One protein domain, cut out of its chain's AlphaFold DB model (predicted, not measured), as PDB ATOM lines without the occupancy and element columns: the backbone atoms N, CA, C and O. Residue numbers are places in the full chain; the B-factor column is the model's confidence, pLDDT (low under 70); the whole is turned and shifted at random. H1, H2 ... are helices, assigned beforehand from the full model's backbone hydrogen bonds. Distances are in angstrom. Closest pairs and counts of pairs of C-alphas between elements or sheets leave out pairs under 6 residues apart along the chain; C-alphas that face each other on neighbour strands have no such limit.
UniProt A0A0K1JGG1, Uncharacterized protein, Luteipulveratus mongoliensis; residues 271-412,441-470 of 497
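What this domain is: This is residues 271 to 412 and 441 to 470 of the 497 residues of an uncharacterized protein of Luteipulveratus mongoliensis (UniProt A0A0K1JGG1). What shape does the printed part have? It is a long helical hairpin of H1 and H2, with H5 packed along the half near the hairpin's open end and the short hairpin H6 and H7 at its turn. Beyond the open end, H3 and the short H4 make a loose head, with residues 349 to 362 and 382 to 389 sticking out. What is it made of, and how large is it? The 172 printed residues include seven named helices, H1 to H7 in chain order, and no named strand; the class is all helix. The whole is extended, with a radius of gyration of the C-alphas of 26.9 A, a rod spanning 87 by 29 by 25 A.

How they stand to each other: How do the first helices stand? H1, residues 271 to 308, and H2, residues 314 to 349, form a hairpin and touch at a shallow tilt of 19 degrees, opposite ways; their closest C-alphas, Thr 296 and Leu 320, are 5.9 A apart. H5, residues 391 to 407, touches residues 329 to 344 of H2 at a shallow tilt of 19 degrees, opposite ways, with the C-alphas of Ala 340 and Ala 395 closest at 5.3 A. H1, H2 and H5 are an up and down bundle, each helix running against the one before it. What lies at the two ends? H3, residues 357 to 374, and H4, residues 381 to 385, touch no helix. H7, residues 456 to 469, touches residues 300 to 308 of H1 at a steep tilt of 45 degrees; the C-alphas of Glu 304 and Pro 456 are closest at 5.3 A. H6, residues 441 to 451, forms a hairpin with H7, the C-alphas of Leu 449 and Ile 459 closest at 6.1 A. Are the helix backbones complete? Every O i to N i+4 pair is within hydrogen-bond range in H1, H2, H3, H5, H6 and H7; in H4 it is 0 of 1, and 0 of 2 for O i to N i+3.

Where its parts are: Where do the helices begin and end? H1 begins at C-alpha 271 (-23.413, -17.609, 21.238), and H7 ends at C-alpha 469 (2.462, -45.938, 10.719). How long are they? From first to last C-alpha H1 measures 55.1 A, H2 52.5 A, H3 25.3 A, H5 24.2 A, H7 19.4 A, H6 15.2 A and H4 6.8 A.

The domain as a whole: How far does it reach? The two C-alphas farthest apart, those of Arg 372 and Ser 451, are 88.2 A apart. Is the printed part unbroken? Residues 413 to 440 are not printed, and C-alphas 412 and 441 are 19.1 A apart across the cut; of the links printed whole, none is long. Where is confidence low? The mean pLDDT of the printed part is 82.9, and residues 376 to 389, 409 to 412 and 470 are under 70.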
ATOM      1  N   LEU A 271     -23.518 -16.166  21.007       87.81
ATOM      2  CA  LEU A 271     -23.413 -17.609  21.238       87.81
ATOM      3  C   LEU A 271     -24.144 -18.409  20.153       87.81
ATOM      4  O   LEU A 271     -23.615 -19.417  19.690       87.81
ATOM      5  N   ALA A 272     -25.339 -17.972  19.744       87.69
ATOM      6  CA  ALA A 272     -26.112 -18.631  18.695       87.69
ATOM      7  C   ALA A 272     -25.394 -18.571  17.336       87.69
ATOM      8  O   ALA A 272     -25.251 -19.601  16.681       87.69
ATOM      9  N   GLU A 273     -24.864 -17.403  16.965       88.75
ATOM     10  CA  GLU A 273     -24.049 -17.224  15.757       88.75
ATOM     11  C   GLU A 273     -22.787 -18.099  15.792       88.75
ATOM     12  O   GLU A 273     -22.440 -18.745  14.803       88.75
ATOM     13  N   ALA A 274     -22.105 -18.176  16.941       85.88
ATOM     14  CA  ALA A 274     -20.927 -19.025  17.092       85.88
ATOM     15  C   ALA A 274     -21.261 -20.519  16.927       85.88
ATOM     16  O   ALA A 274     -20.500 -21.253  16.295       85.88
ATOM     17  N   VAL A 275     -22.399 -20.974  17.461       89.50
ATOM     18  CA  VAL A 275     -22.893 -22.349  17.276       89.50
ATOM     19  C   VAL A 275     -23.156 -22.641  15.798       89.50
ATOM     20  O   VAL A 275     -22.733 -23.688  15.303       89.50
ATOM     21  N   GLU A 276     -23.834 -21.733  15.093       90.19
ATOM     22  CA  GLU A 276     -24.143 -21.886  13.668       90.19
ATOM     23  C   GLU A 276     -22.860 -21.958  12.826       90.19
ATOM     24  O   GLU A 276     -22.671 -22.918  12.079       90.19
ATOM     25  N   GLY A 277     -21.911 -21.040  13.044       85.06
ATOM     26  CA  GLY A 277     -20.628 -21.038  12.334       85.06
ATOM     27  C   GLY A 277     -19.787 -22.303  12.569       85.06
ATOM     28  O   GLY A 277     -19.167 -22.831  11.636       85.06
ATOM     29  N   ILE A 278     -19.792 -22.859  13.791       87.62
ATOM     30  CA  ILE A 278     -19.157 -24.164  14.041       87.62
ATOM     31  C   ILE A 278     -19.889 -25.274  13.286       87.62
ATOM     32  O   ILE A 278     -19.229 -26.137  12.702       87.62
ATOM     33  N   ALA A 279     -21.223 -25.285  13.301       87.56
ATOM     34  CA  ALA A 279     -22.009 -26.318  12.635       87.56
ATOM     35  C   ALA A 279     -21.733 -26.354  11.123       87.56
ATOM     36  O   ALA A 279     -21.463 -27.432  10.588       87.56
ATOM     37  N   GLU A 280     -21.693 -25.194  10.463       88.62
ATOM     38  CA  GLU A 280     -21.340 -25.076   9.043       88.62
ATOM     39  C   GLU A 280     -19.927 -25.604   8.759       88.62
ATOM     40  O   GLU A 280     -19.719 -26.447   7.881       88.62
ATOM     41  N   THR A 281     -18.943 -25.174   9.553       85.31
ATOM     42  CA  THR A 281     -17.539 -25.601   9.401       85.31
ATOM     43  C   THR A 281     -17.387 -27.099   9.587       85.31
ATOM     44  O   THR A 281     -16.669 -27.773   8.845       85.31
ATOM     45  N   ARG A 282     -18.104 -27.650  10.564       90.06
ATOM     46  CA  ARG A 282     -18.138 -29.078  10.837       90.06
ATOM     47  C   ARG A 282     -18.643 -29.864   9.633       90.06
ATOM     48  O   ARG A 282     -18.067 -30.903   9.298       90.06
ATOM     49  N   ASP A 283     -19.683 -29.377   8.969       91.06
ATOM     50  CA  ASP A 283     -20.233 -30.027   7.784       91.06
ATOM     51  C   ASP A 283     -19.260 -29.947   6.596       91.06
ATOM     52  O   ASP A 283     -19.025 -30.965   5.937       91.06
ATOM     53  N   VAL A 284     -18.555 -28.824   6.416       88.44
ATOM     54  CA  VAL A 284     -17.466 -28.695   5.426       88.44
ATOM     55  C   VAL A 284     -16.315 -29.671   5.708       88.44
ATOM     56  O   VAL A 284     -15.799 -30.321   4.785       88.44
ATOM     57  N   VAL A 285     -15.901 -29.813   6.972       85.94
ATOM     58  CA  VAL A 285     -14.856 -30.764   7.385       85.94
ATOM     59  C   VAL A 285     -15.314 -32.199   7.128       85.94
ATOM     60  O   VAL A 285     -14.571 -32.971   6.518       85.94
ATOM     61  N   ARG A 286     -16.551 -32.561   7.495       93.31
ATOM     62  CA  ARG A 286     -17.132 -33.890   7.228       93.31
ATOM     63  C   ARG A 286     -17.182 -34.202   5.737       93.31
ATOM     64  O   ARG A 286     -16.766 -35.288   5.329       93.31
ATOM     65  N   ASP A 287     -17.641 -33.269   4.915       91.94
ATOM     66  CA  ASP A 287     -17.689 -33.440   3.462       91.94
ATOM     67  C   ASP A 287     -16.287 -33.566   2.859       91.94
ATOM     68  O   ASP A 287     -16.047 -34.371   1.953       91.94
ATOM     69  N   THR A 288     -15.311 -32.835   3.396       87.38
ATOM     70  CA  THR A 288     -13.908 -32.961   2.988       87.38
ATOM     71  C   THR A 288     -13.319 -34.309   3.398       87.38
ATOM     72  O   THR A 288     -12.673 -34.951   2.569       87.38
ATOM     73  N   ILE A 289     -13.611 -34.806   4.602       89.94
ATOM     74  CA  ILE A 289     -13.253 -36.165   5.036       89.94
ATOM     75  C   ILE A 289     -13.848 -37.206   4.080       89.94
ATOM     76  O   ILE A 289     -13.119 -38.101   3.645       89.94
ATOM     77  N   ARG A 290     -15.130 -37.091   3.696       93.75
ATOM     78  CA  ARG A 290     -15.766 -38.003   2.723       93.75
ATOM     79  C   ARG A 290     -15.041 -37.977   1.373       93.75
ATOM     80  O   ARG A 290     -14.696 -39.037   0.849       93.75
ATOM     81  N   ARG A 291     -14.743 -36.786   0.836       90.69
ATOM     82  CA  ARG A 291     -14.015 -36.622  -0.439       90.69
ATOM     83  C   ARG A 291     -12.604 -37.210  -0.393       90.69
ATOM     84  O   ARG A 291     -12.227 -37.942  -1.307       90.69
ATOM     85  N   VAL A 292     -11.831 -36.916   0.656       88.38
ATOM     86  CA  VAL A 292     -10.463 -37.442   0.814       88.38
ATOM     87  C   VAL A 292     -10.502 -38.958   0.989       88.38
ATOM     88  O   VAL A 292      -9.754 -39.643   0.308       88.38
ATOM     89  N   THR A 293     -11.430 -39.499   1.783       91.31
ATOM     90  CA  THR A 293     -11.614 -40.955   1.944       91.31
ATOM     91  C   THR A 293     -11.923 -41.639   0.608       91.31
ATOM     92  O   THR A 293     -11.351 -42.686   0.304       91.31
ATOM     93  N   GLY A 294     -12.772 -41.032  -0.230       91.44
ATOM     94  CA  GLY A 294     -13.049 -41.522  -1.584       91.44
ATOM     95  C   GLY A 294     -11.795 -41.586  -2.464       91.44
ATOM     96  O   GLY A 294     -11.561 -42.602  -3.123       91.44
ATOM     97  N   ARG A 295     -10.948 -40.545  -2.426       91.00
ATOM     98  CA  ARG A 295      -9.654 -40.518  -3.137       91.00
ATOM     99  C   ARG A 295      -8.655 -41.526  -2.570       91.00
ATOM    100  O   ARG A 295      -8.044 -42.250  -3.343       91.00
ATOM    101  N   THR A 296      -8.543 -41.644  -1.247       88.56
ATOM    102  CA  THR A 296      -7.746 -42.681  -0.566       88.56
ATOM    103  C   THR A 296      -8.111 -44.071  -1.089       88.56
ATOM    104  O   THR A 296      -7.229 -44.850  -1.438       88.56
ATOM    105  N   GLY A 297      -9.408 -44.369  -1.229       90.56
ATOM    106  CA  GLY A 297      -9.879 -45.631  -1.806       90.56
ATOM    107  C   GLY A 297      -9.509 -45.820  -3.283       90.56
ATOM    108  O   GLY A 297      -9.208 -46.936  -3.698       90.56
ATOM    109  N   GLN A 298      -9.499 -44.749  -4.086       93.25
ATOM    110  CA  GLN A 298      -9.053 -44.795  -5.486       93.25
ATOM    111  C   GLN A 298      -7.548 -45.061  -5.602       93.25
ATOM    112  O   GLN A 298      -7.165 -45.987  -6.310       93.25
ATOM    113  N   VAL A 299      -6.716 -44.317  -4.866       91.38
ATOM    114  CA  VAL A 299      -5.251 -44.491  -4.861       91.38
ATOM    115  C   VAL A 299      -4.868 -45.876  -4.331       91.38
ATOM    116  O   VAL A 299      -3.984 -46.530  -4.870       91.38
ATOM    117  N   SER A 300      -5.581 -46.373  -3.317       91.81
ATOM    118  CA  SER A 300      -5.385 -47.724  -2.785       91.81
ATOM    119  C   SER A 300      -5.605 -48.812  -3.845       91.81
ATOM    120  O   SER A 300      -4.776 -49.712  -3.970       91.81
ATOM    121  N   ARG A 301      -6.671 -48.699  -4.652       93.62
ATOM    122  CA  ARG A 301      -6.922 -49.605  -5.787       93.62
ATOM    123  C   ARG A 301      -5.885 -49.445  -6.896       93.62
ATOM    124  O   ARG A 301      -5.455 -50.436  -7.468       93.62
ATOM    125  N   GLN A 302      -5.442 -48.216  -7.164       94.12
ATOM    126  CA  GLN A 302      -4.370 -47.966  -8.126       94.12
ATOM    127  C   GLN A 302      -3.071 -48.674  -7.718       94.12
ATOM    128  O   GLN A 302      -2.433 -49.287  -8.565       94.12
ATOM    129  N   ILE A 303      -2.699 -48.640  -6.433       91.50
ATOM    130  CA  ILE A 303      -1.529 -49.373  -5.929       91.50
ATOM    131  C   ILE A 303      -1.689 -50.877  -6.172       91.50
ATOM    132  O   ILE A 303      -0.747 -51.509  -6.636       91.50
ATOM    133  N   GLU A 304      -2.856 -51.460  -5.879       90.69
ATOM    134  CA  GLU A 304      -3.108 -52.887  -6.147       90.69
ATOM    135  C   GLU A 304      -2.961 -53.219  -7.638       90.69
ATOM    136  O   GLU A 304      -2.268 -54.178  -7.985       90.69
ATOM    137  N   ASP A 305      -3.556 -52.402  -8.510       93.62
ATOM    138  CA  ASP A 305      -3.477 -52.556  -9.964       93.62
ATOM    139  C   ASP A 305      -2.034 -52.434 -10.477       93.62
ATOM    140  O   ASP A 305      -1.606 -53.218 -11.328       93.62
ATOM    141  N   ASP A 306      -1.270 -51.466  -9.967       93.62
ATOM    142  CA  ASP A 306       0.119 -51.242 -10.360       93.62
ATOM    143  C   ASP A 306       1.035 -52.362  -9.832       93.62
ATOM    144  O   ASP A 306       1.882 -52.849 -10.584       93.62
ATOM    145  N   ILE A 307       0.810 -52.880  -8.614       90.50
ATOM    146  CA  ILE A 307       1.509 -54.077  -8.107       90.50
ATOM    147  C   ILE A 307       1.221 -55.284  -9.003       90.50
ATOM    148  O   ILE A 307       2.158 -56.011  -9.347       90.50
ATOM    149  N   ALA A 308      -0.043 -55.502  -9.384       91.62
ATOM    150  CA  ALA A 308      -0.460 -56.624 -10.228       91.62
ATOM    151  C   ALA A 308       0.120 -56.547 -11.652       91.62
ATOM    152  O   ALA A 308       0.365 -57.578 -12.276       91.62
ATOM    153  N   ARG A 309       0.358 -55.332 -12.160       94.44
ATOM    154  CA  ARG A 309       0.915 -55.062 -13.499       94.44
ATOM    155  C   ARG A 309       2.429 -54.850 -13.521       94.44
ATOM    156  O   ARG A 309       2.952 -54.454 -14.558       94.44
ATOM    157  N   ASP A 310       3.102 -55.075 -12.397       90.94
ATOM    158  CA  ASP A 310       4.538 -54.837 -12.224       90.94
ATOM    159  C   ASP A 310       4.990 -53.406 -12.584       90.94
ATOM    160  O   ASP A 310       5.984 -53.176 -13.272       90.94
ATOM    161  N   ARG A 311       4.218 -52.413 -12.135       93.00
ATOM    162  CA  ARG A 311       4.531 -50.985 -12.267       93.00
ATOM    163  C   ARG A 311       5.033 -50.422 -10.938       93.00
ATOM    164  O   ARG A 311       4.744 -50.963  -9.873       93.00
ATOM    165  N   SER A 312       5.774 -49.314 -11.009       89.56
ATOM    166  CA  SER A 312       6.202 -48.578  -9.812       89.56
ATOM    167  C   SER A 312       4.983 -48.085  -9.037       89.56
ATOM    168  O   SER A 312       4.082 -47.473  -9.614       89.56
ATOM    169  N   VAL A 313       4.979 -48.322  -7.726       88.69
ATOM    170  CA  VAL A 313       3.898 -47.906  -6.818       88.69
ATOM    171  C   VAL A 313       4.334 -46.806  -5.862       88.69
ATOM    172  O   VAL A 313       3.534 -46.322  -5.065       88.69
ATOM    173  N   ARG A 314       5.590 -46.360  -5.960       86.75
ATOM    174  CA  ARG A 314       6.164 -45.295  -5.135       86.75
ATOM    175  C   ARG A 314       5.281 -44.049  -5.056       86.75
ATOM    176  O   ARG A 314       4.936 -43.619  -3.958       86.75
ATOM    177  N   ALA A 315       4.926 -43.453  -6.195       85.44
ATOM    178  CA  ALA A 315       4.143 -42.214  -6.209       85.44
ATOM    179  C   ALA A 315       2.729 -42.407  -5.616       85.44
ATOM    180  O   ALA A 315       2.386 -41.658  -4.698       85.44
ATOM    181  N   PRO A 316       1.956 -43.439  -6.018       87.38
ATOM    182  CA  PRO A 316       0.680 -43.760  -5.377       87.38
ATOM    183  C   PRO A 316       0.779 -44.039  -3.866       87.38
ATOM    184  O   PRO A 316      -0.068 -43.581  -3.102       87.38
ATOM    185  N   VAL A 317       1.822 -44.732  -3.388       85.75
ATOM    186  CA  VAL A 317       2.030 -44.990  -1.947       85.75
ATOM    187  C   VAL A 317       2.284 -43.691  -1.172       85.75
ATOM    188  O   VAL A 317       1.723 -43.500  -0.090       85.75
ATOM    189  N   ILE A 318       3.083 -42.768  -1.718       84.25
ATOM    190  CA  ILE A 318       3.344 -41.470  -1.075       84.25
ATOM    191  C   ILE A 318       2.084 -40.589  -1.063       84.25
ATOM    192  O   ILE A 318       1.795 -39.925  -0.059       84.25
ATOM    193  N   GLU A 319       1.317 -40.587  -2.155       84.62
ATOM    194  CA  GLU A 319       0.029 -39.894  -2.230       84.62
ATOM    195  C   GLU A 319      -0.957 -40.450  -1.195       84.62
ATOM    196  O   GLU A 319      -1.564 -39.687  -0.439       84.62
ATOM    197  N   LEU A 320      -1.053 -41.780  -1.084       86.44
ATOM    198  CA  LEU A 320      -1.908 -42.446  -0.107       86.44
ATOM    199  C   LEU A 320      -1.540 -42.067   1.332       86.44
ATOM    200  O   LEU A 320      -2.423 -41.744   2.128       86.44
ATOM    201  N   ALA A 321      -0.247 -42.041   1.662       83.25
ATOM    202  CA  ALA A 321       0.215 -41.623   2.982       83.25
ATOM    203  C   ALA A 321      -0.133 -40.159   3.283       83.25
ATOM    204  O   ALA A 321      -0.620 -39.845   4.367       83.25
ATOM    205  N   THR A 322       0.009 -39.277   2.292       84.00
ATOM    206  CA  THR A 322      -0.383 -37.864   2.410       84.00
ATOM    207  C   THR A 322      -1.890 -37.711   2.645       84.00
ATOM    208  O   THR A 322      -2.315 -36.877   3.449       84.00
ATOM    209  N   HIS A 323      -2.720 -38.527   1.985       86.12
ATOM    210  CA  HIS A 323      -4.161 -38.554   2.237       86.12
ATOM    211  C   HIS A 323      -4.504 -39.063   3.645       86.12
ATOM    212  O   HIS A 323      -5.387 -38.490   4.284       86.12
ATOM    213  N   HIS A 324      -3.806 -40.082   4.156       86.00
ATOM    214  CA  HIS A 324      -3.991 -40.567   5.529       86.00
ATOM    215  C   HIS A 324      -3.631 -39.510   6.579       86.00
ATOM    216  O   HIS A 324      -4.434 -39.271   7.483       86.00
ATOM    217  N   ASP A 325      -2.496 -38.826   6.422       82.81
ATOM    218  CA  ASP A 325      -2.091 -37.739   7.321       82.81
ATOM    219  C   ASP A 325      -3.140 -36.616   7.326       82.81
ATOM    220  O   ASP A 325      -3.573 -36.151   8.384       82.81
ATOM    221  N   ARG A 326      -3.634 -36.231   6.139       84.31
ATOM    222  CA  ARG A 326      -4.699 -35.225   6.005       84.31
ATOM    223  C   ARG A 326      -6.000 -35.665   6.680       84.31
ATOM    224  O   ARG A 326      -6.622 -34.852   7.358       84.31
ATOM    225  N   LEU A 327      -6.412 -36.926   6.527       86.94
ATOM    226  CA  LEU A 327      -7.585 -37.469   7.226       86.94
ATOM    227  C   LEU A 327      -7.406 -37.440   8.748       86.94
ATOM    228  O   LEU A 327      -8.360 -37.140   9.460       86.94
ATOM    229  N   GLY A 328      -6.201 -37.728   9.247       85.44
ATOM    230  CA  GLY A 328      -5.877 -37.653  10.671       85.44
ATOM    231  C   GLY A 328      -5.978 -36.235  11.238       85.44
ATOM    232  O   GLY A 328      -6.478 -36.051  12.346       85.44
ATOM    233  N   THR A 329      -5.549 -35.219  10.487       85.12
ATOM    234  CA  THR A 329      -5.743 -33.808  10.865       85.12
ATOM    235  C   THR A 329      -7.217 -33.418  10.850       85.12
ATOM    236  O   THR A 329      -7.738 -33.037  11.891       85.12
ATOM    237  N   LEU A 330      -7.928 -33.662   9.743       84.19
ATOM    238  CA  LEU A 330      -9.345 -33.294   9.625       84.19
ATOM    239  C   LEU A 330     -10.232 -33.952  10.696       84.19
ATOM    240  O   LEU A 330     -11.191 -33.344  11.158       84.19
ATOM    241  N   ARG A 331      -9.931 -35.191  11.110       90.19
ATOM    242  CA  ARG A 331     -10.650 -35.858  12.211       90.19
ATOM    243  C   ARG A 331     -10.394 -35.196  13.565       90.19
ATOM    244  O   ARG A 331     -11.329 -35.047  14.337       90.19
ATOM    245  N   ARG A 332      -9.157 -34.768  13.842       88.31
ATOM    246  CA  ARG A 332      -8.838 -34.024  15.072       88.31
ATOM    247  C   ARG A 332      -9.520 -32.661  15.096       88.31
ATOM    248  O   ARG A 332      -9.988 -32.248  16.152       88.31
ATOM    249  N   ASP A 333      -9.597 -31.988  13.952       83.25
ATOM    250  CA  ASP A 333     -10.318 -30.721  13.837       83.25
ATOM    251  C   ASP A 333     -11.818 -30.924  14.053       83.25
ATOM    252  O   ASP A 333     -12.435 -30.171  14.800       83.25
ATOM    253  N   LEU A 334     -12.389 -31.996  13.496       90.12
ATOM    254  CA  LEU A 334     -13.777 -32.380  13.753       90.12
ATOM    255  C   LEU A 334     -14.042 -32.615  15.252       90.12
ATOM    256  O   LEU A 334     -14.989 -32.047  15.786       90.12
ATOM    257  N   ASP A 335     -13.177 -33.365  15.944       88.56
ATOM    258  CA  ASP A 335     -13.301 -33.598  17.392       88.56
ATOM    259  C   ASP A 335     -13.221 -32.288  18.204       88.56
ATOM    260  O   ASP A 335     -13.915 -32.128  19.210       88.56
ATOM    261  N   ARG A 336     -12.367 -31.339  17.787       85.69
ATOM    262  CA  ARG A 336     -12.252 -30.011  18.421       85.69
ATOM    263  C   ARG A 336     -13.506 -29.174  18.206       85.69
ATOM    264  O   ARG A 336     -13.974 -28.553  19.157       85.69
ATOM    265  N   LEU A 337     -14.046 -29.170  16.987       87.88
ATOM    266  CA  LEU A 337     -15.286 -28.471  16.653       87.88
ATOM    267  C   LEU A 337     -16.474 -29.057  17.423       87.88
ATOM    268  O   LEU A 337     -17.279 -28.296  17.949       87.88
ATOM    269  N   ASP A 338     -16.566 -30.382  17.560       90.25
ATOM    270  CA  ASP A 338     -17.628 -31.019  18.347       90.25
ATOM    271  C   ASP A 338     -17.524 -30.663  19.842       90.25
ATOM    272  O   ASP A 338     -18.540 -30.337  20.457       90.25
ATOM    273  N   LEU A 339     -16.311 -30.629  20.414       88.12
ATOM    274  CA  LEU A 339     -16.098 -30.191  21.800       88.12
ATOM    275  C   LEU A 339     -16.458 -28.710  22.002       88.12
ATOM    276  O   LEU A 339     -17.113 -28.366  22.985       88.12
ATOM    277  N   ALA A 340     -16.050 -27.839  21.077       85.75
ATOM    278  CA  ALA A 340     -16.375 -26.416  21.129       85.75
ATOM    279  C   ALA A 340     -17.887 -26.176  20.988       85.75
ATOM    280  O   ALA A 340     -18.463 -25.415  21.764       85.75
ATOM    281  N   ASN A 341     -18.551 -26.879  20.064       90.06
ATOM    282  CA  ASN A 341     -20.003 -26.816  19.898       90.06
ATOM    283  C   ASN A 341     -20.739 -27.283  21.158       90.06
ATOM    284  O   ASN A 341     -21.707 -26.650  21.566       90.06
ATOM    285  N   GLN A 342     -20.279 -28.366  21.793       89.19
ATOM    286  CA  GLN A 342     -20.852 -28.823  23.057       89.19
ATOM    287  C   GLN A 342     -20.706 -27.759  24.153       89.19
ATOM    288  O   GLN A 342     -21.692 -27.425  24.798       89.19
ATOM    289  N   GLY A 343     -19.518 -27.164  24.309       86.44
ATOM    290  CA  GLY A 343     -19.295 -26.099  25.292       86.44
ATOM    291  C   GLY A 343     -20.191 -24.873  25.080       86.44
ATOM    292  O   GLY A 343     -20.729 -24.333  26.045       86.44
ATOM    293  N   LEU A 344     -20.409 -24.464  23.825       88.25
ATOM    294  CA  LEU A 344     -21.337 -23.378  23.500       88.25
ATOM    295  C   LEU A 344     -22.798 -23.744  23.794       88.25
ATOM    296  O   LEU A 344     -23.533 -22.920  24.331       88.25
ATOM    297  N   GLN A 345     -23.224 -24.964  23.459       87.62
ATOM    298  CA  GLN A 345     -24.582 -25.448  23.732       87.62
ATOM    299  C   GLN A 345     -24.853 -25.561  25.234       87.62
ATOM    300  O   GLN A 345     -25.931 -25.183  25.696       87.62
ATOM    301  N   ASP A 346     -23.870 -26.014  26.009       88.00
ATOM    302  CA  ASP A 346     -23.957 -26.077  27.468       88.00
ATOM    303  C   ASP A 346     -24.062 -24.663  28.070       88.00
ATOM    304  O   ASP A 346     -24.885 -24.429  28.958       88.00
ATOM    305  N   GLU A 347     -23.298 -23.685  27.557       88.19
ATOM    306  CA  GLU A 347     -23.425 -22.282  27.982       88.19
ATOM    307  C   GLU A 347     -24.799 -21.719  27.616       88.19
ATOM    308  O   GLU A 347     -25.422 -21.087  28.462       88.19
ATOM    309  N   LEU A 348     -25.289 -21.966  26.396       87.56
ATOM    310  CA  LEU A 348     -26.578 -21.476  25.902       87.56
ATOM    311  C   LEU A 348     -27.765 -22.066  26.681       87.56
ATOM    312  O   LEU A 348     -28.687 -21.334  27.044       87.56
ATOM    313  N   THR A 349     -27.738 -23.369  26.967       86.12
ATOM    314  CA  THR A 349     -28.798 -24.061  27.722       86.12
ATOM    315  C   THR A 349     -28.741 -23.773  29.222       86.12
ATOM    316  O   THR A 349     -29.781 -23.742  29.877       86.12
ATOM    317  N   GLY A 350     -27.553 -23.502  29.769       85.00
ATOM    318  CA  GLY A 350     -27.354 -23.145  31.175       85.00
ATOM    319  C   GLY A 350     -27.746 -21.710  31.544       85.00
ATOM    320  O   GLY A 350     -27.561 -21.304  32.693       85.00
ATOM    321  N   ARG A 351     -28.261 -20.903  30.608       82.94
ATOM    322  CA  ARG A 351     -28.608 -19.503  30.894       82.94
ATOM    323  C   ARG A 351     -29.941 -19.398  31.620       82.94
ATOM    324  O   ARG A 351     -30.982 -19.786  31.102       82.94
ATOM    325  N   HIS A 352     -29.916 -18.788  32.800       80.88
ATOM    326  CA  HIS A 352     -31.085 -18.640  33.672       80.88
ATOM    327  C   HIS A 352     -31.826 -17.298  33.514       80.88
ATOM    328  O   HIS A 352     -32.460 -16.834  34.455       80.88
ATOM    329  N   GLY A 353     -31.775 -16.687  32.326       84.12
ATOM    330  CA  GLY A 353     -32.347 -15.358  32.084       84.12
ATOM    331  C   GLY A 353     -31.374 -14.212  32.397       84.12
ATOM    332  O   GLY A 353     -30.267 -14.456  32.894       84.12
ATOM    333  N   PRO A 354     -31.740 -12.965  32.044       88.62
ATOM    334  CA  PRO A 354     -30.948 -11.794  32.400       88.62
ATOM    335  C   PRO A 354     -30.836 -11.669  33.926       88.62
ATOM    336  O   PRO A 354     -31.737 -12.116  34.641       88.62
ATOM    337  N   PRO A 355     -29.745 -11.068  34.435       88.81
ATOM    338  CA  PRO A 355     -29.600 -10.844  35.866       88.81
ATOM    339  C   PRO A 355     -30.758  -9.988  36.368       88.81
ATOM    340  O   PRO A 355     -31.115  -8.981  35.748       88.81
ATOM    341  N   ASP A 356     -31.343 -10.384  37.492       92.62
ATOM    342  CA  ASP A 356     -32.483  -9.660  38.035       92.62
ATOM    343  C   ASP A 356     -32.069  -8.287  38.604       92.62
ATOM    344  O   ASP A 356     -30.892  -7.948  38.790       92.62
ATOM    345  N   ARG A 357     -33.066  -7.455  38.912       93.88
ATOM    346  CA  ARG A 357     -32.839  -6.110  39.461       93.88
ATOM    347  C   ARG A 357     -32.040  -6.125  40.772       93.88
ATOM    348  O   ARG A 357     -31.310  -5.167  41.036       93.88
ATOM    349  N   ALA A 358     -32.193  -7.152  41.607       91.50
ATOM    350  CA  ALA A 358     -31.495  -7.259  42.884       91.50
ATOM    351  C   ALA A 358     -30.018  -7.631  42.682       91.50
ATOM    352  O   ALA A 358     -29.150  -7.030  43.318       91.50
ATOM    353  N   GLU A 359     -29.721  -8.536  41.751       89.88
ATOM    354  CA  GLU A 359     -28.365  -8.892  41.338       89.88
ATOM    355  C   GLU A 359     -27.628  -7.686  40.751       89.88
ATOM    356  O   GLU A 359     -26.505  -7.380  41.167       89.88
ATOM    357  N   VAL A 360     -28.274  -6.943  39.844       92.56
ATOM    358  CA  VAL A 360     -27.704  -5.719  39.257       92.56
ATOM    359  C   VAL A 360     -27.466  -4.654  40.329       92.56
ATOM    360  O   VAL A 360     -26.425  -3.993  40.329       92.56
ATOM    361  N   ARG A 361     -28.391  -4.499  41.284       93.19
ATOM    362  CA  ARG A 361     -28.224  -3.579  42.415       93.19
ATOM    363  C   ARG A 361     -27.019  -3.953  43.274       93.19
ATOM    364  O   ARG A 361     -26.180  -3.092  43.523       93.19
ATOM    365  N   ALA A 362     -26.913  -5.214  43.687       88.69
ATOM    366  CA  ALA A 362     -25.784  -5.696  44.477       88.69
ATOM    367  C   ALA A 362     -24.451  -5.495  43.734       88.69
ATOM    368  O   ALA A 362     -23.433  -5.160  44.340       88.69
ATOM    369  N   ASP A 363     -24.453  -5.651  42.408       89.00
ATOM    370  CA  ASP A 363     -23.281  -5.382  41.586       89.00
ATOM    371  C   ASP A 363     -22.887  -3.899  41.561       89.00
ATOM    372  O   ASP A 363     -21.714  -3.570  41.743       89.00
ATOM    373  N   LEU A 364     -23.854  -2.993  41.395       90.69
ATOM    374  CA  LEU A 364     -23.606  -1.551  41.467       90.69
ATOM    375  C   LEU A 364     -23.069  -1.129  42.836       90.69
ATOM    376  O   LEU A 364     -22.112  -0.360  42.895       90.69
ATOM    377  N   GLU A 365     -23.647  -1.654  43.916       89.94
ATOM    378  CA  GLU A 365     -23.210  -1.380  45.287       89.94
ATOM    379  C   GLU A 365     -21.766  -1.853  45.515       89.94
ATOM    380  O   GLU A 365     -20.949  -1.108  46.060       89.94
ATOM    381  N   ARG A 366     -21.397  -3.039  45.004       88.50
ATOM    382  CA  ARG A 366     -19.999  -3.507  45.007       88.50
ATOM    383  C   ARG A 366     -19.066  -2.572  44.252       88.50
ATOM    384  O   ARG A 366     -18.003  -2.245  44.774       88.50
ATOM    385  N   ARG A 367     -19.445  -2.121  43.053       86.31
ATOM    386  CA  ARG A 367     -18.620  -1.194  42.256       86.31
ATOM    387  C   ARG A 367     -18.460   0.160  42.941       86.31
ATOM    388  O   ARG A 367     -17.392   0.761  42.867       86.31
ATOM    389  N   ASP A 368     -19.508   0.654  43.592       87.25
ATOM    390  CA  ASP A 368     -19.471   1.913  44.339       87.25
ATOM    391  C   ASP A 368     -18.546   1.804  45.542       87.25
ATOM    392  O   ASP A 368     -17.671   2.651  45.723       87.25
ATOM    393  N   TRP A 369     -18.662   0.714  46.298       88.00
ATOM    394  CA  TRP A 369     -17.731   0.413  47.374       88.00
ATOM    395  C   TRP A 369     -16.287   0.300  46.875       88.00
ATOM    396  O   TRP A 369     -15.413   0.967  47.419       88.00
ATOM    397  N   GLN A 370     -16.025  -0.459  45.804       83.81
ATOM    398  CA  GLN A 370     -14.679  -0.586  45.232       83.81
ATOM    399  C   GLN A 370     -14.111   0.774  44.819       83.81
ATOM    400  O   GLN A 370     -12.957   1.068  45.122       83.81
ATOM    401  N   ARG A 371     -14.920   1.633  44.185       85.25
ATOM    402  CA  ARG A 371     -14.493   2.988  43.813       85.25
ATOM    403  C   ARG A 371     -14.141   3.842  45.029       85.25
ATOM    404  O   ARG A 371     -13.126   4.528  44.987       85.25
ATOM    405  N   ARG A 372     -14.934   3.781  46.104       85.62
ATOM    406  CA  ARG A 372     -14.661   4.520  47.351       85.62
ATOM    407  C   ARG A 372     -13.415   4.003  48.071       85.62
ATOM    408  O   ARG A 372     -12.602   4.801  48.520       85.62
ATOM    409  N   THR A 373     -13.268   2.685  48.174       83.50
ATOM    410  CA  THR A 373     -12.227   2.045  48.991       83.50
ATOM    411  C   THR A 373     -10.884   1.962  48.269       83.50
ATOM    412  O   THR A 373      -9.841   2.143  48.887       83.50
ATOM    413  N   LEU A 374     -10.896   1.679  46.965       86.31
ATOM    414  CA  LEU A 374      -9.684   1.414  46.183       86.31
ATOM    415  C   LEU A 374      -9.301   2.573  45.255       86.31
ATOM    416  O   LEU A 374      -8.250   2.507  44.624       86.31
ATOM    417  N   GLY A 375     -10.149   3.598  45.109       78.31
ATOM    418  CA  GLY A 375      -9.893   4.748  44.232       78.31
ATOM    419  C   GLY A 375      -9.797   4.409  42.737       78.31
ATOM    420  O   GLY A 375      -9.396   5.255  41.942       78.31
ATOM    421  N   THR A 376     -10.146   3.186  42.331       67.06
ATOM    422  CA  THR A 376     -10.036   2.707  40.947       67.06
ATOM    423  C   THR A 376     -11.413   2.535  40.316       67.06
ATOM    424  O   THR A 376     -12.342   2.003  40.929       67.06
ATOM    425  N   ALA A 377     -11.561   2.970  39.061       60.38
ATOM    426  CA  ALA A 377     -12.717   2.620  38.245       60.38
ATOM    427  C   ALA A 377     -12.641   1.117  37.934       60.38
ATOM    428  O   ALA A 377     -11.834   0.690  37.115       60.38
ATOM    429  N   SER A 378     -13.419   0.303  38.649       55.88
ATOM    430  CA  SER A 378     -13.416  -1.146  38.438       55.88
ATOM    431  C   SER A 378     -13.954  -1.513  37.057       55.88
ATOM    432  O   SER A 378     -14.967  -0.965  36.609       55.88
ATOM    433  N   LEU A 379     -13.292  -2.484  36.424       52.81
ATOM    434  CA  LEU A 379     -13.808  -3.191  35.256       52.81
ATOM    435  C   LEU A 379     -15.073  -3.970  35.662       52.81
ATOM    436  O   LEU A 379     -15.140  -4.491  36.782       52.81
ATOM    437  N   PRO A 380     -16.106  -4.035  34.807       57.41
ATOM    438  CA  PRO A 380     -17.321  -4.785  35.100       57.41
ATOM    439  C   PRO A 380     -17.005  -6.255  35.427       57.41
ATOM    440  O   PRO A 380     -16.167  -6.885  34.791       57.41
ATOM    441  N   LEU A 381     -17.707  -6.829  36.413       53.47
ATOM    442  CA  LEU A 381     -17.521  -8.216  36.882       53.47
ATOM    443  C   LEU A 381     -17.657  -9.272  35.762       53.47
ATOM    444  O   LEU A 381     -17.100 -10.364  35.873       53.47
ATOM    445  N   SER A 382     -18.341  -8.928  34.666       52.50
ATOM    446  CA  SER A 382     -18.407  -9.727  33.438       52.50
ATOM    447  C   SER A 382     -17.050  -9.880  32.736       52.50
ATOM    448  O   SER A 382     -16.787 -10.931  32.166       52.50
ATOM    449  N   GLU A 383     -16.158  -8.890  32.819       48.56
ATOM    450  CA  GLU A 383     -14.827  -8.936  32.196       48.56
ATOM    451  C   GLU A 383     -13.818  -9.731  33.033       48.56
ATOM    452  O   GLU A 383     -12.973 -10.435  32.485       48.56
ATOM    453  N   ALA A 384     -13.935  -9.716  34.365       47.78
ATOM    454  CA  ALA A 384     -13.031 -10.476  35.235       47.78
ATOM    455  C   ALA A 384     -13.223 -12.003  35.114       47.78
ATOM    456  O   ALA A 384     -12.268 -12.763  35.280       47.78
ATOM    457  N   ARG A 385     -14.438 -12.473  34.784       48.56
ATOM    458  CA  ARG A 385     -14.693 -13.893  34.470       48.56
ATOM    459  C   ARG A 385     -14.235 -14.297  33.065       48.56
ATOM    460  O   ARG A 385     -13.985 -15.477  32.851       48.56
ATOM    461  N   ALA A 386     -14.054 -13.348  32.146       48.28
ATOM    462  CA  ALA A 386     -13.656 -13.623  30.764       48.28
ATOM    463  C   ALA A 386     -12.179 -14.058  30.612       48.28
ATOM    464  O   ALA A 386     -11.766 -14.493  29.543       48.28
ATOM    465  N   SER A 387     -11.367 -13.989  31.676       44.22
ATOM    466  CA  SER A 387      -9.920 -14.254  31.603       44.22
ATOM    467  C   SER A 387      -9.520 -15.741  31.639       44.22
ATOM    468  O   SER A 387      -8.334 -16.055  31.499       44.22
ATOM    469  N   ARG A 388     -10.459 -16.679  31.798       48.91
ATOM    470  CA  ARG A 388     -10.182 -18.111  31.623       48.91
ATOM    471  C   ARG A 388     -11.247 -18.728  30.731       48.91
ATOM    472  O   ARG A 388     -12.358 -18.980  31.179       48.91
ATOM    473  N   THR A 389     -10.843 -18.981  29.485       63.84
ATOM    474  CA  THR A 389     -11.527 -19.855  28.523       63.84
ATOM    475  C   THR A 389     -12.967 -19.457  28.205       63.84
ATOM    476  O   THR A 389     -13.894 -20.192  28.519       63.84
ATOM    477  N   ASP A 390     -13.143 -18.305  27.556       75.94
ATOM    478  CA  ASP A 390     -14.398 -17.953  26.887       75.94
ATOM    479  C   ASP A 390     -14.704 -18.969  25.760       75.94
ATOM    480  O   ASP A 390     -13.881 -19.114  24.845       75.94
ATOM    481  N   PRO A 391     -15.848 -19.677  25.801       72.50
ATOM    482  CA  PRO A 391     -16.213 -20.672  24.793       72.50
ATOM    483  C   PRO A 391     -16.283 -20.117  23.367       72.50
ATOM    484  O   PRO A 391     -15.907 -20.821  22.433       72.50
ATOM    485  N   ILE A 392     -16.658 -18.843  23.182       73.81
ATOM    486  CA  ILE A 392     -16.644 -18.201  21.854       73.81
ATOM    487  C   ILE A 392     -15.212 -18.060  21.338       73.81
ATOM    488  O   ILE A 392     -14.922 -18.370  20.183       73.81
ATOM    489  N   SER A 393     -14.289 -17.627  22.191       78.06
ATOM    490  CA  SER A 393     -12.873 -17.536  21.834       78.06
ATOM    491  C   SER A 393     -12.278 -18.908  21.478       78.06
ATOM    492  O   SER A 393     -11.535 -19.018  20.502       78.06
ATOM    493  N   GLN A 394     -12.641 -19.970  22.209       75.44
ATOM    494  CA  GLN A 394     -12.227 -21.344  21.880       75.44
ATOM    495  C   GLN A 394     -12.818 -21.835  20.556       75.44
ATOM    496  O   GLN A 394     -12.112 -22.440  19.750       75.44
ATOM    497  N   ALA A 395     -14.097 -21.550  20.320       71.06
ATOM    498  CA  ALA A 395     -14.788 -21.846  19.075       71.06
ATOM    499  C   ALA A 395     -14.117 -21.183  17.870       71.06
ATOM    500  O   ALA A 395     -13.823 -21.857  16.886       71.06
ATOM    501  N   ARG A 396     -13.811 -19.884  17.972       76.12
ATOM    502  CA  ARG A 396     -13.097 -19.133  16.928       76.12
ATOM    503  C   ARG A 396     -11.721 -19.719  16.649       76.12
ATOM    504  O   ARG A 396     -11.370 -19.922  15.497       76.12
ATOM    505  N   GLN A 397     -10.972 -20.075  17.690       78.88
ATOM    506  CA  GLN A 397      -9.680 -20.727  17.501       78.88
ATOM    507  C   GLN A 397      -9.816 -22.071  16.762       78.88
ATOM    508  O   GLN A 397      -9.038 -22.347  15.848       78.88
ATOM    509  N   ALA A 398     -10.792 -22.905  17.138       72.50
ATOM    510  CA  ALA A 398     -11.040 -24.185  16.471       72.50
ATOM    511  C   ALA A 398     -11.452 -23.996  15.001       72.50
ATOM    512  O   ALA A 398     -10.984 -24.734  14.134       72.50
ATOM    513  N   PHE A 399     -12.277 -22.982  14.721       71.31
ATOM    514  CA  PHE A 399     -12.653 -22.565  13.372       71.31
ATOM    515  C   PHE A 399     -11.424 -22.156  12.546       71.31
ATOM    516  O   PHE A 399     -11.166 -22.753  11.502       71.31
ATOM    517  N   ASP A 400     -10.615 -21.216  13.047       77.19
ATOM    518  CA  ASP A 400      -9.436 -20.690  12.348       77.19
ATOM    519  C   ASP A 400      -8.387 -21.783  12.079       77.19
ATOM    520  O   ASP A 400      -7.629 -21.729  11.108       77.19
ATOM    521  N   GLU A 401      -8.265 -22.769  12.972       75.81
ATOM    522  CA  GLU A 401      -7.404 -23.942  12.776       75.81
ATOM    523  C   GLU A 401      -7.939 -24.852  11.660       75.81
ATOM    524  O   GLU A 401      -7.194 -25.170  10.730       75.81
ATOM    525  N   ALA A 402      -9.231 -25.196  11.693       70.00
ATOM    526  CA  ALA A 402      -9.858 -26.034  10.673       70.00
ATOM    527  C   ALA A 402      -9.836 -25.371   9.284       70.00
ATOM    528  O   ALA A 402      -9.513 -26.019   8.287       70.00
ATOM    529  N   GLU A 403     -10.124 -24.070   9.201       74.75
ATOM    530  CA  GLU A 403     -10.096 -23.318   7.944       74.75
ATOM    531  C   GLU A 403      -8.685 -23.290   7.336       74.75
ATOM    532  O   GLU A 403      -8.508 -23.520   6.131       74.75
ATOM    533  N   ARG A 404      -7.652 -23.092   8.168       80.56
ATOM    534  CA  ARG A 404      -6.249 -23.148   7.729       80.56
ATOM    535  C   ARG A 404      -5.872 -24.510   7.155       80.56
ATOM    536  O   ARG A 404      -5.133 -24.556   6.172       80.56
ATOM    537  N   ASP A 405      -6.371 -25.608   7.715       73.00
ATOM    538  CA  ASP A 405      -6.060 -26.955   7.224       73.00
ATOM    539  C   ASP A 405      -6.933 -27.382   6.029       73.00
ATOM    540  O   ASP A 405      -6.494 -28.171   5.181       73.00
ATOM    541  N   LEU A 406      -8.125 -26.798   5.875       70.56
ATOM    542  CA  LEU A 406      -8.954 -26.938   4.675       70.56
ATOM    543  C   LEU A 406      -8.334 -26.232   3.464       70.56
ATOM    544  O   LEU A 406      -8.285 -26.812   2.373       70.56
ATOM    545  N   THR A 407      -7.847 -25.004   3.660       75.19
ATOM    546  CA  THR A 407      -7.262 -24.163   2.599       75.19
ATOM    547  C   THR A 407      -5.823 -24.548   2.253       75.19
ATOM    548  O   THR A 407      -5.310 -24.165   1.198       75.19
ATOM    549  N   ARG A 408      -5.168 -25.359   3.093       72.12
ATOM    550  CA  ARG A 408      -3.796 -25.817   2.874       72.12
ATOM    551  C   ARG A 408      -3.684 -26.654   1.589       72.12
ATOM    552  O   ARG A 408      -4.275 -27.739   1.510       72.12
ATOM    553  N   PRO A 409      -2.897 -26.221   0.585       62.31
ATOM    554  CA  PRO A 409      -2.641 -27.044  -0.588       62.31
ATOM    555  C   PRO A 409      -1.916 -28.325  -0.163       62.31
ATOM    556  O   PRO A 409      -1.026 -28.300   0.692       62.31
ATOM    557  N   ALA A 410      -2.288 -29.457  -0.769       56.94
ATOM    558  CA  ALA A 410      -1.510 -30.682  -0.648       56.94
ATOM    559  C   ALA A 410      -0.146 -30.413  -1.297       56.94
ATOM    560  O   ALA A 410      -0.033 -30.380  -2.520       56.94
ATOM    561  N   ALA A 411       0.865 -30.105  -0.484       55.16
ATOM    562  CA  ALA A 411       2.201 -29.835  -0.991       55.16
ATOM    563  C   ALA A 411       2.682 -31.048  -1.811       55.16
ATOM    564  O   ALA A 411       2.479 -32.183  -1.367       55.16
ATOM    565  N   PRO A 412       3.316 -30.844  -2.980       53.97
ATOM    566  CA  PRO A 412       3.869 -31.947  -3.750       53.97
ATOM    567  C   PRO A 412       4.892 -32.702  -2.895       53.97
ATOM    568  O   PRO A 412       5.706 -32.091  -2.197       53.97
ATOM    569  N   GLU A 441      13.188 -47.168  -1.611       84.19
ATOM    570  CA  GLU A 441      13.004 -48.471  -0.965       84.19
ATOM    571  C   GLU A 441      11.576 -49.015  -1.111       84.19
ATOM    572  O   GLU A 441      11.363 -50.208  -0.913       84.19
ATOM    573  N   ILE A 442      10.596 -48.178  -1.488       86.12
ATOM    574  CA  ILE A 442       9.190 -48.599  -1.617       86.12
ATOM    575  C   ILE A 442       9.046 -49.675  -2.703       86.12
ATOM    576  O   ILE A 442       8.497 -50.743  -2.437       86.12
ATOM    577  N   ASP A 443       9.579 -49.430  -3.902       87.31
ATOM    578  CA  ASP A 443       9.479 -50.382  -5.017       87.31
ATOM    579  C   ASP A 443      10.341 -51.637  -4.776       87.31
ATOM    580  O   ASP A 443       9.910 -52.749  -5.082       87.31
ATOM    581  N   ALA A 444      11.518 -51.490  -4.151       87.75
ATOM    582  CA  ALA A 444      12.360 -52.625  -3.758       87.75
ATOM    583  C   ALA A 444      11.629 -53.545  -2.765       87.75
ATOM    584  O   ALA A 444      11.566 -54.759  -2.952       87.75
ATOM    585  N   ARG A 445      10.976 -52.954  -1.758       88.81
ATOM    586  CA  ARG A 445      10.190 -53.687  -0.765       88.81
ATOM    587  C   ARG A 445       8.990 -54.405  -1.383       88.81
ATOM    588  O   ARG A 445       8.672 -55.521  -0.974       88.81
ATOM    589  N   VAL A 446       8.326 -53.785  -2.356       89.31
ATOM    590  CA  VAL A 446       7.242 -54.414  -3.130       89.31
ATOM    591  C   VAL A 446       7.770 -55.622  -3.906       89.31
ATOM    592  O   VAL A 446       7.136 -56.677  -3.873       89.31
ATOM    593  N   GLY A 447       8.947 -55.504  -4.530       88.06
ATOM    594  CA  GLY A 447       9.630 -56.606  -5.215       88.06
ATOM    595  C   GLY A 447       9.946 -57.794  -4.297       88.06
ATOM    596  O   GLY A 447       9.651 -58.940  -4.653       88.06
ATOM    597  N   ASP A 448      10.458 -57.535  -3.091       91.69
ATOM    598  CA  ASP A 448      10.749 -58.571  -2.086       91.69
ATOM    599  C   ASP A 448       9.482 -59.316  -1.639       91.69
ATOM    600  O   ASP A 448       9.436 -60.550  -1.572       91.69
ATOM    601  N   LEU A 449       8.422 -58.561  -1.334       91.00
ATOM    602  CA  LEU A 449       7.148 -59.118  -0.878       91.00
ATOM    603  C   LEU A 449       6.456 -59.921  -1.987       91.00
ATOM    604  O   LEU A 449       5.884 -60.975  -1.708       91.00
ATOM    605  N   ARG A 450       6.566 -59.474  -3.243       90.81
ATOM    606  CA  ARG A 450       6.075 -60.217  -4.410       90.81
ATOM    607  C   ARG A 450       6.839 -61.522  -4.617       90.81
ATOM    608  O   ARG A 450       6.218 -62.559  -4.823       90.81
ATOM    609  N   SER A 451       8.166 -61.491  -4.498       90.50
ATOM    610  CA  SER A 451       9.020 -62.688  -4.601       90.50
ATOM    611  C   SER A 451       8.721 -63.720  -3.506       90.50
ATOM    612  O   SER A 451       8.991 -64.905  -3.676       90.50
ATOM    613  N   SER A 452       8.100 -63.280  -2.408       91.94
ATOM    614  CA  SER A 452       7.607 -64.134  -1.323       91.94
ATOM    615  C   SER A 452       6.219 -64.747  -1.594       91.94
ATOM    616  O   SER A 452       5.659 -65.391  -0.710       91.94
ATOM    617  N   GLY A 453       5.644 -64.541  -2.785       91.94
ATOM    618  CA  GLY A 453       4.363 -65.121  -3.201       91.94
ATOM    619  C   GLY A 453       3.122 -64.458  -2.596       91.94
ATOM    620  O   GLY A 453       2.048 -65.054  -2.622       91.94
ATOM    621  N   LEU A 454       3.251 -63.252  -2.033       92.44
ATOM    622  CA  LEU A 454       2.112 -62.510  -1.489       92.44
ATOM    623  C   LEU A 454       1.255 -61.920  -2.616       92.44
ATOM    624  O   LEU A 454       1.775 -61.470  -3.638       92.44
ATOM    625  N   ASP A 455      -0.061 -61.888  -2.419       94.00
ATOM    626  CA  ASP A 455      -0.980 -61.249  -3.357       94.00
ATOM    627  C   ASP A 455      -0.889 -59.704  -3.280       94.00
ATOM    628  O   ASP A 455      -0.474 -59.152  -2.253       94.00
ATOM    629  N   PRO A 456      -1.293 -58.974  -4.340       88.69
ATOM    630  CA  PRO A 456      -1.193 -57.516  -4.389       88.69
ATOM    631  C   PRO A 456      -1.857 -56.765  -3.225       88.69
ATOM    632  O   PRO A 456      -1.322 -55.743  -2.789       88.69
ATOM    633  N   ALA A 457      -2.979 -57.259  -2.690       87.25
ATOM    634  CA  ALA A 457      -3.682 -56.600  -1.591       87.25
ATOM    635  C   ALA A 457      -2.891 -56.722  -0.280       87.25
ATOM    636  O   ALA A 457      -2.732 -55.725   0.434       87.25
ATOM    637  N   THR A 458      -2.323 -57.904  -0.012       90.75
ATOM    638  CA  THR A 458      -1.433 -58.150   1.134       90.75
ATOM    639  C   THR A 458      -0.129 -57.351   1.025       90.75
ATOM    640  O   THR A 458       0.350 -56.795   2.018       90.75
ATOM    641  N   ILE A 459       0.453 -57.239  -0.178       88.06
ATOM    642  CA  ILE A 459       1.648 -56.410  -0.416       88.06
ATOM    643  C   ILE A 459       1.335 -54.938  -0.135       88.06
ATOM    644  O   ILE A 459       2.073 -54.297   0.618       88.06
ATOM    645  N   ARG A 460       0.227 -54.413  -0.683       89.31
ATOM    646  CA  ARG A 460      -0.227 -53.044  -0.408       89.31
ATOM    647  C   ARG A 460      -0.375 -52.826   1.091       89.31
ATOM    648  O   ARG A 460       0.192 -51.870   1.604       89.31
ATOM    649  N   GLU A 461      -1.116 -53.679   1.794       87.94
ATOM    650  CA  GLU A 461      -1.360 -53.507   3.229       87.94
ATOM    651  C   GLU A 461      -0.053 -53.425   4.024       87.94
ATOM    652  O   GLU A 461       0.093 -52.534   4.859       87.94
ATOM    653  N   ARG A 462       0.932 -54.283   3.729       88.12
ATOM    654  CA  ARG A 462       2.236 -54.269   4.410       88.12
ATOM    655  C   ARG A 462       3.050 -53.012   4.107       88.12
ATOM    656  O   ARG A 462       3.581 -52.402   5.031       88.12
ATOM    657  N   VAL A 463       3.135 -52.616   2.837       85.06
ATOM    658  CA  VAL A 463       3.910 -51.440   2.402       85.06
ATOM    659  C   VAL A 463       3.269 -50.149   2.913       85.06
ATOM    660  O   VAL A 463       3.955 -49.290   3.466       85.06
ATOM    661  N   VAL A 464       1.945 -50.037   2.800       83.88
ATOM    662  CA  VAL A 464       1.175 -48.886   3.280       83.88
ATOM    663  C   VAL A 464       1.203 -48.817   4.799       83.88
ATOM    664  O   VAL A 464       1.482 -47.748   5.324       83.88
ATOM    665  N   SER A 465       0.984 -49.919   5.523       83.06
ATOM    666  CA  SER A 465       1.036 -49.906   6.992       83.06
ATOM    667  C   SER A 465       2.409 -49.479   7.490       83.06
ATOM    668  O   SER A 465       2.491 -48.617   8.356       83.06
ATOM    669  N   GLN A 466       3.486 -49.996   6.894       83.19
ATOM    670  CA  GLN A 466       4.846 -49.599   7.247       83.19
ATOM    671  C   GLN A 466       5.082 -48.100   6.996       83.19
ATOM    672  O   GLN A 466       5.629 -47.418   7.858       83.19
ATOM    673  N   TYR A 467       4.636 -47.567   5.857       77.06
ATOM    674  CA  TYR A 467       4.889 -46.172   5.484       77.06
ATOM    675  C   TYR A 467       3.949 -45.165   6.181       77.06
ATOM    676  O   TYR A 467       4.369 -44.062   6.526       77.06
ATOM    677  N   VAL A 468       2.692 -45.539   6.442       73.00
ATOM    678  CA  VAL A 468       1.684 -44.714   7.139       73.00
ATOM    679  C   VAL A 468       1.914 -44.712   8.650       73.00
ATOM    680  O   VAL A 468       1.890 -43.643   9.258       73.00
ATOM    681  N   GLN A 469       2.192 -45.867   9.272       72.25
ATOM    682  CA  GLN A 469       2.462 -45.938  10.719       72.25
ATOM    683  C   GLN A 469       3.721 -45.161  11.115       72.25
ATOM    684  O   GLN A 469       3.799 -44.653  12.225       72.25
ATOM    685  N   GLN A 470       4.691 -45.028  10.208       68.12
ATOM    686  CA  GLN A 470       5.898 -44.229  10.442       68.12
ATOM    687  C   GLN A 470       5.678 -42.717  10.285       68.12
ATOM    688  O   GLN A 470       6.533 -41.941  10.706       68.12
TER     689      GLN A 470